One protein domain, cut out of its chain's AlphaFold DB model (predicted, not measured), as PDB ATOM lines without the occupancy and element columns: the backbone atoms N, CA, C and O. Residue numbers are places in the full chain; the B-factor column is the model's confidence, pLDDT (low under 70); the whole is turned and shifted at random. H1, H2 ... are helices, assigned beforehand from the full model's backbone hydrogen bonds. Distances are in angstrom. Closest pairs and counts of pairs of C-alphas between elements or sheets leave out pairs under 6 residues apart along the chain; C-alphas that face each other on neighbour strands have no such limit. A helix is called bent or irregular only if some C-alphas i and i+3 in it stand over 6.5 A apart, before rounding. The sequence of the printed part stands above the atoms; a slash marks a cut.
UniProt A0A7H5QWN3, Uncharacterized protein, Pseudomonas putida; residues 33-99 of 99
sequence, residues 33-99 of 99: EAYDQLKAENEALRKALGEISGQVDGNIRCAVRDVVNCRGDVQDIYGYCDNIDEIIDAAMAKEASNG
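This is residues 33 to 99 of the 99 residues of an uncharacterized protein of Pseudomonas putida (UniProt A0A7H5QWN3). Two long helices form an open V: H1 runs to the corner, and H2 leads away from it after a short link, with an empty gap between them. Residues 33 to 58 of H1 and 78 to 99, mostly H2, stick out freely. The printed part has 67 residues with two named helices, H1 then H2 along the chain, which hold 58 of them, and no named strand; the class is all helix. The whole is extended, with a radius of gyration of the C-alphas of 18.4 A, and flat, spanning 54 by 38 by 10 A.

H1, residues 33 to 68, was assigned as one helix by its hydrogen bonds but is bent: C-alphas 58 and 61 are 6.8 A apart. Its arms H1a, residues 33 to 58, and H1b, residues 61 to 68, stand at a shallow tilt of 30 degrees. H2, residues 77 to 98, is apart from H1a, and only just apart from H1b, their closest C-alphas being 8.4 A apart. In H1a, H1b and H2 every O i to N i+4 pair is within hydrogen-bond range.

H1a begins at C-alpha 33 (69.322, 39.246, 221.036) and measures 37.4 A; H1b measures 10.4 A. H2, 31.9 A, ends at C-alpha 98 (68.953, 20.860, 254.237).

The C-alphas farthest apart, of Glu 33 and Gly 72, are 54.9 A apart. The printed part has no cut, and the link from H1 to H2, 8 residues, is short. Mean pLDDT of the printed part is 89.8; residue 99 is under 70.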
ATOM      1  N   GLU A  33      69.670  39.654 219.673       74.62
ATOM      2  CA  GLU A  33      69.322  39.246 221.036       74.62
ATOM      3  C   GLU A  33      67.841  38.860 221.183       74.62
ATOM      4  O   GLU A  33      67.533  37.803 221.724       74.62
ATOM      5  N   ALA A  34      66.924  39.653 220.619       78.31
ATOM      6  CA  ALA A  34      65.496  39.339 220.617       78.31
ATOM      7  C   ALA A  34      65.188  38.088 219.776       78.31
ATOM      8  O   ALA A  34      64.326  37.290 220.139       78.31
ATOM      9  N   TYR A  35      65.915  37.884 218.674       83.12
ATOM     10  CA  TYR A  35      65.806  36.666 217.875       83.12
ATOM     11  C   TYR A  35      66.308  35.434 218.638       83.12
ATOM     12  O   TYR A  35      65.647  34.398 218.633       83.12
ATOM     13  N   ASP A  36      67.464  35.538 219.296       84.56
ATOM     14  CA  ASP A  36      68.051  34.439 220.062       84.56
ATOM     15  C   ASP A  36      67.160  34.075 221.268       84.56
ATOM     16  O   ASP A  36      66.926  32.890 221.514       84.56
ATOM     17  N   GLN A  37      66.564  35.068 221.941       87.06
ATOM     18  CA  GLN A  37      65.563  34.846 222.989       87.06
ATOM     19  C   GLN A  37      64.313  34.145 222.443       87.06
ATOM     20  O   GLN A  37      63.910  33.105 222.964       87.06
ATOM     21  N   LEU A  38      63.730  34.659 221.354       89.06
ATOM     22  CA  LEU A  38      62.540  34.063 220.746       89.06
ATOM     23  C   LEU A  38      62.803  32.626 220.276       89.06
ATOM     24  O   LEU A  38      61.941  31.756 220.388       89.06
ATOM     25  N   LYS A  39      64.006  32.354 219.761       89.25
ATOM     26  CA  LYS A  39      64.423  31.011 219.364       89.25
ATOM     27  C   LYS A  39      64.512  30.074 220.570       89.25
ATOM     28  O   LYS A  39      63.998  28.961 220.486       89.25
ATOM     29  N   ALA A  40      65.113  30.520 221.671       92.81
ATOM     30  CA  ALA A  40      65.200  29.739 222.902       92.81
ATOM     31  C   ALA A  40      63.808  29.418 223.471       92.81
ATOM     32  O   ALA A  40      63.528  28.269 223.813       92.81
ATOM     33  N   GLU A  41      62.901  30.399 223.492       94.69
ATOM     34  CA  GLU A  41      61.508  30.196 223.901       94.69
ATOM     35  C   GLU A  41      60.787  29.208 222.972       94.69
ATOM     36  O   GLU A  41      60.088  28.307 223.439       94.69
ATOM     37  N   ASN A  42      61.000  29.304 221.654       95.00
ATOM     38  CA  ASN A  42      60.409  28.372 220.694       95.00
ATOM     39  C   ASN A  42      60.914  26.935 220.899       95.00
ATOM     40  O   ASN A  42      60.131  25.990 220.818       95.00
ATOM     41  N   GLU A  43      62.206  26.756 221.177       96.31
ATOM     42  CA  GLU A  43      62.792  25.448 221.481       96.31
ATOM     43  C   GLU A  43      62.234  24.870 222.789       96.31
ATOM     44  O   GLU A  43      61.851  23.697 222.818       96.31
ATOM     45  N   ALA A  44      62.097  25.692 223.833       95.94
ATOM     46  CA  ALA A  44      61.477  25.286 225.093       95.94
ATOM     47  C   ALA A  44      60.012  24.856 224.899       95.94
ATOM     48  O   ALA A  44      59.613  23.786 225.362       95.94
ATOM     49  N   LEU A  45      59.228  25.635 224.144       96.44
ATOM     50  CA  LEU A  45      57.836  25.305 223.827       96.44
ATOM     51  C   LEU A  45      57.721  24.016 223.011       96.44
ATOM     52  O   LEU A  45      56.875  23.175 223.304       96.44
ATOM     53  N   ARG A  46      58.585  23.816 222.009       97.12
ATOM     54  CA  ARG A  46      58.611  22.572 221.223       97.12
ATOM     55  C   ARG A  46      58.925  21.358 222.087       97.12
ATOM     56  O   ARG A  46      58.310  20.312 221.893       97.12
ATOM     57  N   LYS A  47      59.854  21.492 223.036       96.56
ATOM     58  CA  LYS A  47      60.172  20.425 223.985       96.56
ATOM     59  C   LYS A  47      58.965  20.093 224.864       96.56
ATOM     60  O   LYS A  47      58.572  18.932 224.912       96.56
ATOM     61  N   ALA A  48      58.336  21.103 225.468       95.81
ATOM     62  CA  ALA A  48      57.141  20.921 226.293       95.81
ATOM     63  C   ALA A  48      55.988  20.267 225.507       95.81
ATOM     64  O   ALA A  48      55.331  19.352 225.998       95.81
ATOM     65  N   LEU A  49      55.776  20.668 224.248       96.69
ATOM     66  CA  LEU A  49      54.791  20.031 223.366       96.69
ATOM     67  C   LEU A  49      55.126  18.560 223.079       96.69
ATOM     68  O   LEU A  49      54.221  17.729 223.041       96.69
ATOM     69  N   GLY A  50      56.405  18.228 222.895       96.12
ATOM     70  CA  GLY A  50      56.859  16.845 222.738       96.12
ATOM     71  C   GLY A  50      56.580  15.992 223.977       96.12
ATOM     72  O   GLY A  50      56.079  14.876 223.853       96.12
ATOM     73  N   GLU A  51      56.832  16.535 225.169       95.56
ATOM     74  CA  GLU A  51      56.525  15.880 226.446       95.56
ATOM     75  C   GLU A  51      55.016  15.634 226.599       95.56
ATOM     76  O   GLU A  51      54.606  14.510 226.893       95.56
ATOM     77  N   ILE A  52      54.179  16.635 226.301       94.62
ATOM     78  CA  ILE A  52      52.712  16.495 226.312       94.62
ATOM     79  C   ILE A  52      52.257  15.429 225.311       94.62
ATOM     80  O   ILE A  52      51.434  14.578 225.649       94.62
ATOM     81  N   SER A  53      52.801  15.433 224.091       94.31
ATOM     82  CA  SER A  53      52.478  14.410 223.091       94.31
ATOM     83  C   SER A  53      52.832  13.006 223.590       94.31
ATOM     84  O   SER A  53      52.060  12.075 223.381       94.31
ATOM     85  N   GLY A  54      53.965  12.854 224.285       92.81
ATOM     86  CA  GLY A  54      54.354  11.595 224.916       92.81
ATOM     87  C   GLY A  54      53.371  11.145 225.999       92.81
ATOM     88  O   GLY A  54      53.001   9.975 226.036       92.81
ATOM     89  N   GLN A  55      52.889  12.070 226.835       90.44
ATOM     90  CA  GLN A  55      51.887  11.778 227.869       90.44
ATOM     91  C   GLN A  55      50.542  11.347 227.272       90.44
ATOM     92  O   GLN A  55      49.924  10.387 227.737       90.44
ATOM     93  N   VAL A  56      50.095  12.019 226.210       91.81
ATOM     94  CA  VAL A  56      48.853  11.656 225.517       91.81
ATOM     95  C   VAL A  56      48.954  10.248 224.931       91.81
ATOM     96  O   VAL A  56      48.035   9.447 225.105       91.81
ATOM     97  N   ASP A  57      50.062   9.936 224.265       90.19
ATOM     98  CA  ASP A  57      50.219   8.681 223.530       90.19
ATOM     99  C   ASP A  57      50.531   7.499 224.451       90.19
ATOM    100  O   ASP A  57      49.976   6.417 224.264       90.19
ATOM    101  N   GLY A  58      51.392   7.710 225.449       86.62
ATOM    102  CA  GLY A  58      51.837   6.673 226.378       86.62
ATOM    103  C   GLY A  58      50.823   6.355 227.471       86.62
ATOM    104  O   GLY A  58      50.674   5.188 227.823       86.62
ATOM    105  N   ASN A  59      50.094   7.364 227.958       86.69
ATOM    106  CA  ASN A  59      49.209   7.213 229.114       86.69
ATOM    107  C   ASN A  59      47.735   7.354 228.722       86.69
ATOM    108  O   ASN A  59      46.976   6.388 228.806       86.69
ATOM    109  N   ILE A  60      47.313   8.530 228.238       88.88
ATOM    110  CA  ILE A  60      45.879   8.839 228.075       88.88
ATOM    111  C   ILE A  60      45.217   7.933 227.032       88.88
ATOM    112  O   ILE A  60      44.182   7.328 227.308       88.88
ATOM    113  N   ARG A  61      45.800   7.799 225.833       90.31
ATOM    114  CA  ARG A  61      45.223   6.955 224.772       90.31
ATOM    115  C   ARG A  61      45.155   5.485 225.182       90.31
ATOM    116  O   ARG A  61      44.171   4.823 224.855       90.31
ATOM    117  N   CYS A  62      46.167   4.985 225.892       87.75
ATOM    118  CA  CYS A  62      46.188   3.619 226.412       87.75
ATOM    119  C   CYS A  62      45.058   3.398 227.422       87.75
ATOM    120  O   CYS A  62      44.230   2.516 227.203       87.75
ATOM    121  N   ALA A  63      44.959   4.254 228.442       89.44
ATOM    122  CA  ALA A  63      43.911   4.170 229.454       89.44
ATOM    123  C   ALA A  63      42.509   4.239 228.829       89.44
ATOM    124  O   ALA A  63      41.672   3.378 229.089       89.44
ATOM    125  N   VAL A  64      42.264   5.199 227.929       90.25
ATOM    126  CA  VAL A  64      40.971   5.333 227.235       90.25
ATOM    127  C   VAL A  64      40.653   4.093 226.400       90.25
ATOM    128  O   VAL A  64      39.531   3.593 226.457       90.25
ATOM    129  N   ARG A  65      41.621   3.559 225.641       92.25
ATOM    130  CA  ARG A  65      41.441   2.317 224.870       92.25
ATOM    131  C   ARG A  65      41.048   1.158 225.781       92.25
ATOM    132  O   ARG A  65      40.169   0.381 225.416       92.25
ATOM    133  N   ASP A  66      41.719   1.005 226.916       92.44
ATOM    134  CA  ASP A  66      41.501  -0.129 227.811       92.44
ATOM    135  C   ASP A  66      40.136  -0.013 228.521       92.44
ATOM    136  O   ASP A  66      39.404  -1.004 228.579       92.44
ATOM    137  N   VAL A  67      39.716   1.205 228.895       90.62
ATOM    138  CA  VAL A  67      38.352   1.507 229.381       90.62
ATOM    139  C   VAL A  67      37.292   1.164 228.337       90.62
ATOM    140  O   VAL A  67      36.346   0.438 228.632       90.62
ATOM    141  N   VAL A  68      37.440   1.664 227.105       92.62
ATOM    142  CA  VAL A  68      36.453   1.459 226.028       92.62
ATOM    143  C   VAL A  68      36.305  -0.022 225.671       92.62
ATOM    144  O   VAL A  68      35.214  -0.462 225.317       92.62
ATOM    145  N   ASN A  69      37.378  -0.804 225.795       93.81
ATOM    146  CA  ASN A  69      37.365  -2.245 225.545       93.81
ATOM    147  C   ASN A  69      36.991  -3.089 226.778       93.81
ATOM    148  O   ASN A  69      37.135  -4.311 226.729       93.81
ATOM    149  N   CYS A  70      36.532  -2.469 227.871       90.75
ATOM    150  CA  CYS A  70      36.144  -3.145 229.114       90.75
ATOM    151  C   CYS A  70      37.235  -4.080 229.666       90.75
ATOM    152  O   CYS A  70      36.939  -5.171 230.162       90.75
ATOM    153  N   ARG A  71      38.506  -3.679 229.559       90.19
ATOM    154  CA  ARG A  71      39.603  -4.418 230.188       90.19
ATOM    155  C   ARG A  71      39.548  -4.243 231.706       90.19
ATOM    156  O   ARG A  71      39.142  -3.196 232.198       90.19
ATOM    157  N   GLY A  72      39.914  -5.288 232.446       84.94
ATOM    158  CA  GLY A  72      39.859  -5.286 233.914       84.94
ATOM    159  C   GLY A  72      41.034  -4.567 234.584       84.94
ATOM    160  O   GLY A  72      40.979  -4.290 235.776       84.94
ATOM    161  N   ASP A  73      42.085  -4.271 233.826       84.19
ATOM    162  CA  ASP A  73      43.361  -3.698 234.250       84.19
ATOM    163  C   ASP A  73      43.557  -2.283 233.683       84.19
ATOM    164  O   ASP A  73      44.583  -1.954 233.092       84.19
ATOM    165  N   VAL A  74      42.546  -1.427 233.845       87.50
ATOM    166  CA  VAL A  74      42.656  -0.011 233.471       87.50
ATOM    167  C   VAL A  74      43.647   0.693 234.394       87.50
ATOM    168  O   VAL A  74      43.602   0.542 235.612       87.50
ATOM    169  N   GLN A  75      44.514   1.506 233.799       84.12
ATOM    170  CA  GLN A  75      45.476   2.327 234.520       84.12
ATOM    171  C   GLN A  75      44.780   3.284 235.510       84.12
ATOM    172  O   GLN A  75      43.989   4.134 235.095       84.12
ATOM    173  N   ASP A  76      45.102   3.180 236.803       86.81
ATOM    174  CA  ASP A  76      44.602   4.092 237.839       86.81
ATOM    175  C   ASP A  76      45.410   5.395 237.857       86.81
ATOM    176  O   ASP A  76      46.424   5.538 238.539       86.81
ATOM    177  N   ILE A  77      44.971   6.350 237.040       83.38
ATOM    178  CA  ILE A  77      45.646   7.641 236.881       83.38
ATOM    179  C   ILE A  77      45.623   8.447 238.187       83.38
ATOM    180  O   ILE A  77      46.605   9.125 238.480       83.38
ATOM    181  N   TYR A  78      44.556   8.352 238.986       85.06
ATOM    182  CA  TYR A  78      44.445   9.117 240.229       85.06
ATOM    183  C   TYR A  78      45.406   8.594 241.295       85.06
ATOM    184  O   TYR A  78      46.131   9.392 241.880       85.06
ATOM    185  N   GLY A  79      45.530   7.273 241.448       88.06
ATOM    186  CA  GLY A  79      46.537   6.696 242.340       88.06
ATOM    187  C   GLY A  79      47.974   7.074 241.951       88.06
ATOM    188  O   GLY A  79      48.828   7.262 242.815       88.06
ATOM    189  N   TYR A  80      48.274   7.244 240.658       88.62
ATOM    190  CA  TYR A  80      49.578   7.781 240.247       88.62
ATOM    191  C   TYR A  80      49.763   9.253 240.607       88.62
ATOM    192  O   TYR A  80      50.870   9.621 240.995       88.62
ATOM    193  N   CYS A  81      48.724  10.080 240.484       89.44
ATOM    194  CA  CYS A  81      48.778  11.478 240.909       89.44
ATOM    195  C   CYS A  81      49.057  11.591 242.411       89.44
ATOM    196  O   CYS A  81      49.987  12.300 242.778       89.44
ATOM    197  N   ASP A  82      48.358  10.814 243.242       94.19
ATOM    198  CA  ASP A  82      48.573  10.805 244.695       94.19
ATOM    199  C   ASP A  82      50.030  10.440 245.040       94.19
ATOM    200  O   ASP A  82      50.697  11.137 245.801       94.19
ATOM    201  N   ASN A  83      50.573   9.399 244.398       92.38
ATOM    202  CA  ASN A  83      51.974   9.005 244.583       92.38
ATOM    203  C   ASN A  83      52.963  10.106 244.154       92.38
ATOM    204  O   ASN A  83      54.033  10.246 244.747       92.38
ATOM    205  N   ILE A  84      52.656  10.857 243.090       94.25
ATOM    206  CA  ILE A  84      53.496  11.972 242.633       94.25
ATOM    207  C   ILE A  84      53.463  13.109 243.656       94.25
ATOM    208  O   ILE A  84      54.525  13.638 243.985       94.25
ATOM    209  N   ASP A  85      52.284  13.451 244.171       95.75
ATOM    210  CA  ASP A  85      52.121  14.499 245.178       95.75
ATOM    211  C   ASP A  85      52.888  14.146 246.463       95.75
ATOM    212  O   ASP A  85      53.640  14.976 246.975       95.75
ATOM    213  N   GLU A  86      52.842  12.886 246.907       95.81
ATOM    214  CA  GLU A  86      53.654  12.409 248.036       95.81
ATOM    215  C   GLU A  86      55.167  12.565 247.794       95.81
ATOM    216  O   GLU A  86      55.914  12.961 248.695       95.81
ATOM    217  N   ILE A  87      55.645  12.275 246.579       96.00
ATOM    218  CA  ILE A  87      57.061  12.446 246.216       96.00
ATOM    219  C   ILE A  87      57.449  13.928 246.222       96.00
ATOM    220  O   ILE A  87      58.540  14.270 246.692       96.00
ATOM    221  N   ILE A  88      56.582  14.801 245.701       95.94
ATOM    222  CA  ILE A  88      56.796  16.251 245.701       95.94
ATOM    223  C   ILE A  88      56.885  16.755 247.140       95.94
ATOM    224  O   ILE A  88      57.871  17.406 247.489       95.94
ATOM    225  N   ASP A  89      55.924  16.402 247.989       96.25
ATOM    226  CA  ASP A  89      55.898  16.809 249.394       96.25
ATOM    227  C   ASP A  89      57.154  16.340 250.141       96.25
ATOM    228  O   ASP A  89      57.795  17.120 250.854       96.25
ATOM    229  N   ALA A  90      57.576  15.091 249.923       94.44
ATOM    230  CA  ALA A  90      58.798  14.552 250.511       94.44
ATOM    231  C   ALA A  90      60.062  15.289 250.032       94.44
ATOM    232  O   ALA A  90      60.964  15.564 250.831       94.44
ATOM    233  N   ALA A  91      60.144  15.629 248.742       94.88
ATOM    234  CA  ALA A  91      61.262  16.388 248.188       94.88
ATOM    235  C   ALA A  91      61.317  17.807 248.771       94.88
ATOM    236  O   ALA A  91      62.380  18.251 249.208       94.88
ATOM    237  N   MET A  92      60.171  18.484 248.860       94.19
ATOM    238  CA  MET A  92      60.058  19.825 249.435       94.19
ATOM    239  C   MET A  92      60.435  19.845 250.923       94.19
ATOM    240  O   MET A  92      61.172  20.729 251.364       94.19
ATOM    241  N   ALA A  93      60.000  18.846 251.696       91.88
ATOM    242  CA  ALA A  93      60.374  18.704 253.103       91.88
ATOM    243  C   ALA A  93      61.884  18.463 253.286       91.88
ATOM    244  O   ALA A  93      62.498  19.010 254.204       91.88
ATOM    245  N   LYS A  94      62.500  17.675 252.395       89.81
ATOM    246  CA  LYS A  94      63.943  17.409 252.415       89.81
ATOM    247  C   LYS A  94      64.766  18.666 252.128       89.81
ATOM    248  O   LYS A  94      65.732  18.917 252.847       89.81
ATOM    249  N   GLU A  95      64.385  19.460 251.130       86.62
ATOM    250  CA  GLU A  95      65.045  20.740 250.830       86.62
ATOM    251  C   GLU A  95      64.957  21.703 252.023       86.62
ATOM    252  O   GLU A  95      65.962  22.291 252.412       86.62
ATOM    253  N   ALA A  96      63.796  21.782 252.686       80.94
ATOM    254  CA  ALA A  96      63.621  22.602 253.887       80.94
ATOM    255  C   ALA A  96      64.481  22.145 255.084       80.94
ATOM    256  O   ALA A  96      64.831  22.963 255.928       80.94
ATOM    257  N   SER A  97      64.821  20.854 255.172       77.81
ATOM    258  CA  SER A  97      65.694  20.311 256.228       77.81
ATOM    259  C   SER A  97      67.196  20.462 255.951       77.81
ATOM    260  O   SER A  97      68.002  20.303 256.867       77.81
ATOM    261  N   ASN A  98      67.567  20.752 254.700       75.19
ATOM    262  CA  ASN A  98      68.953  20.860 254.237       75.19
ATOM    263  C   ASN A  98      69.423  22.315 254.020       75.19
ATOM    264  O   ASN A  98      70.581  22.508 253.638       75.19
ATOM    265  N   GLY A  99      68.552  23.311 254.227       53.19
ATOM    266  CA  GLY A  99      68.868  24.747 254.200       53.19
ATOM    267  C   GLY A  99      69.068  25.328 255.592       53.19
ATOM    268  O   GLY A  99      69.933  26.222 255.720       53.19
TER     269      GLY A  99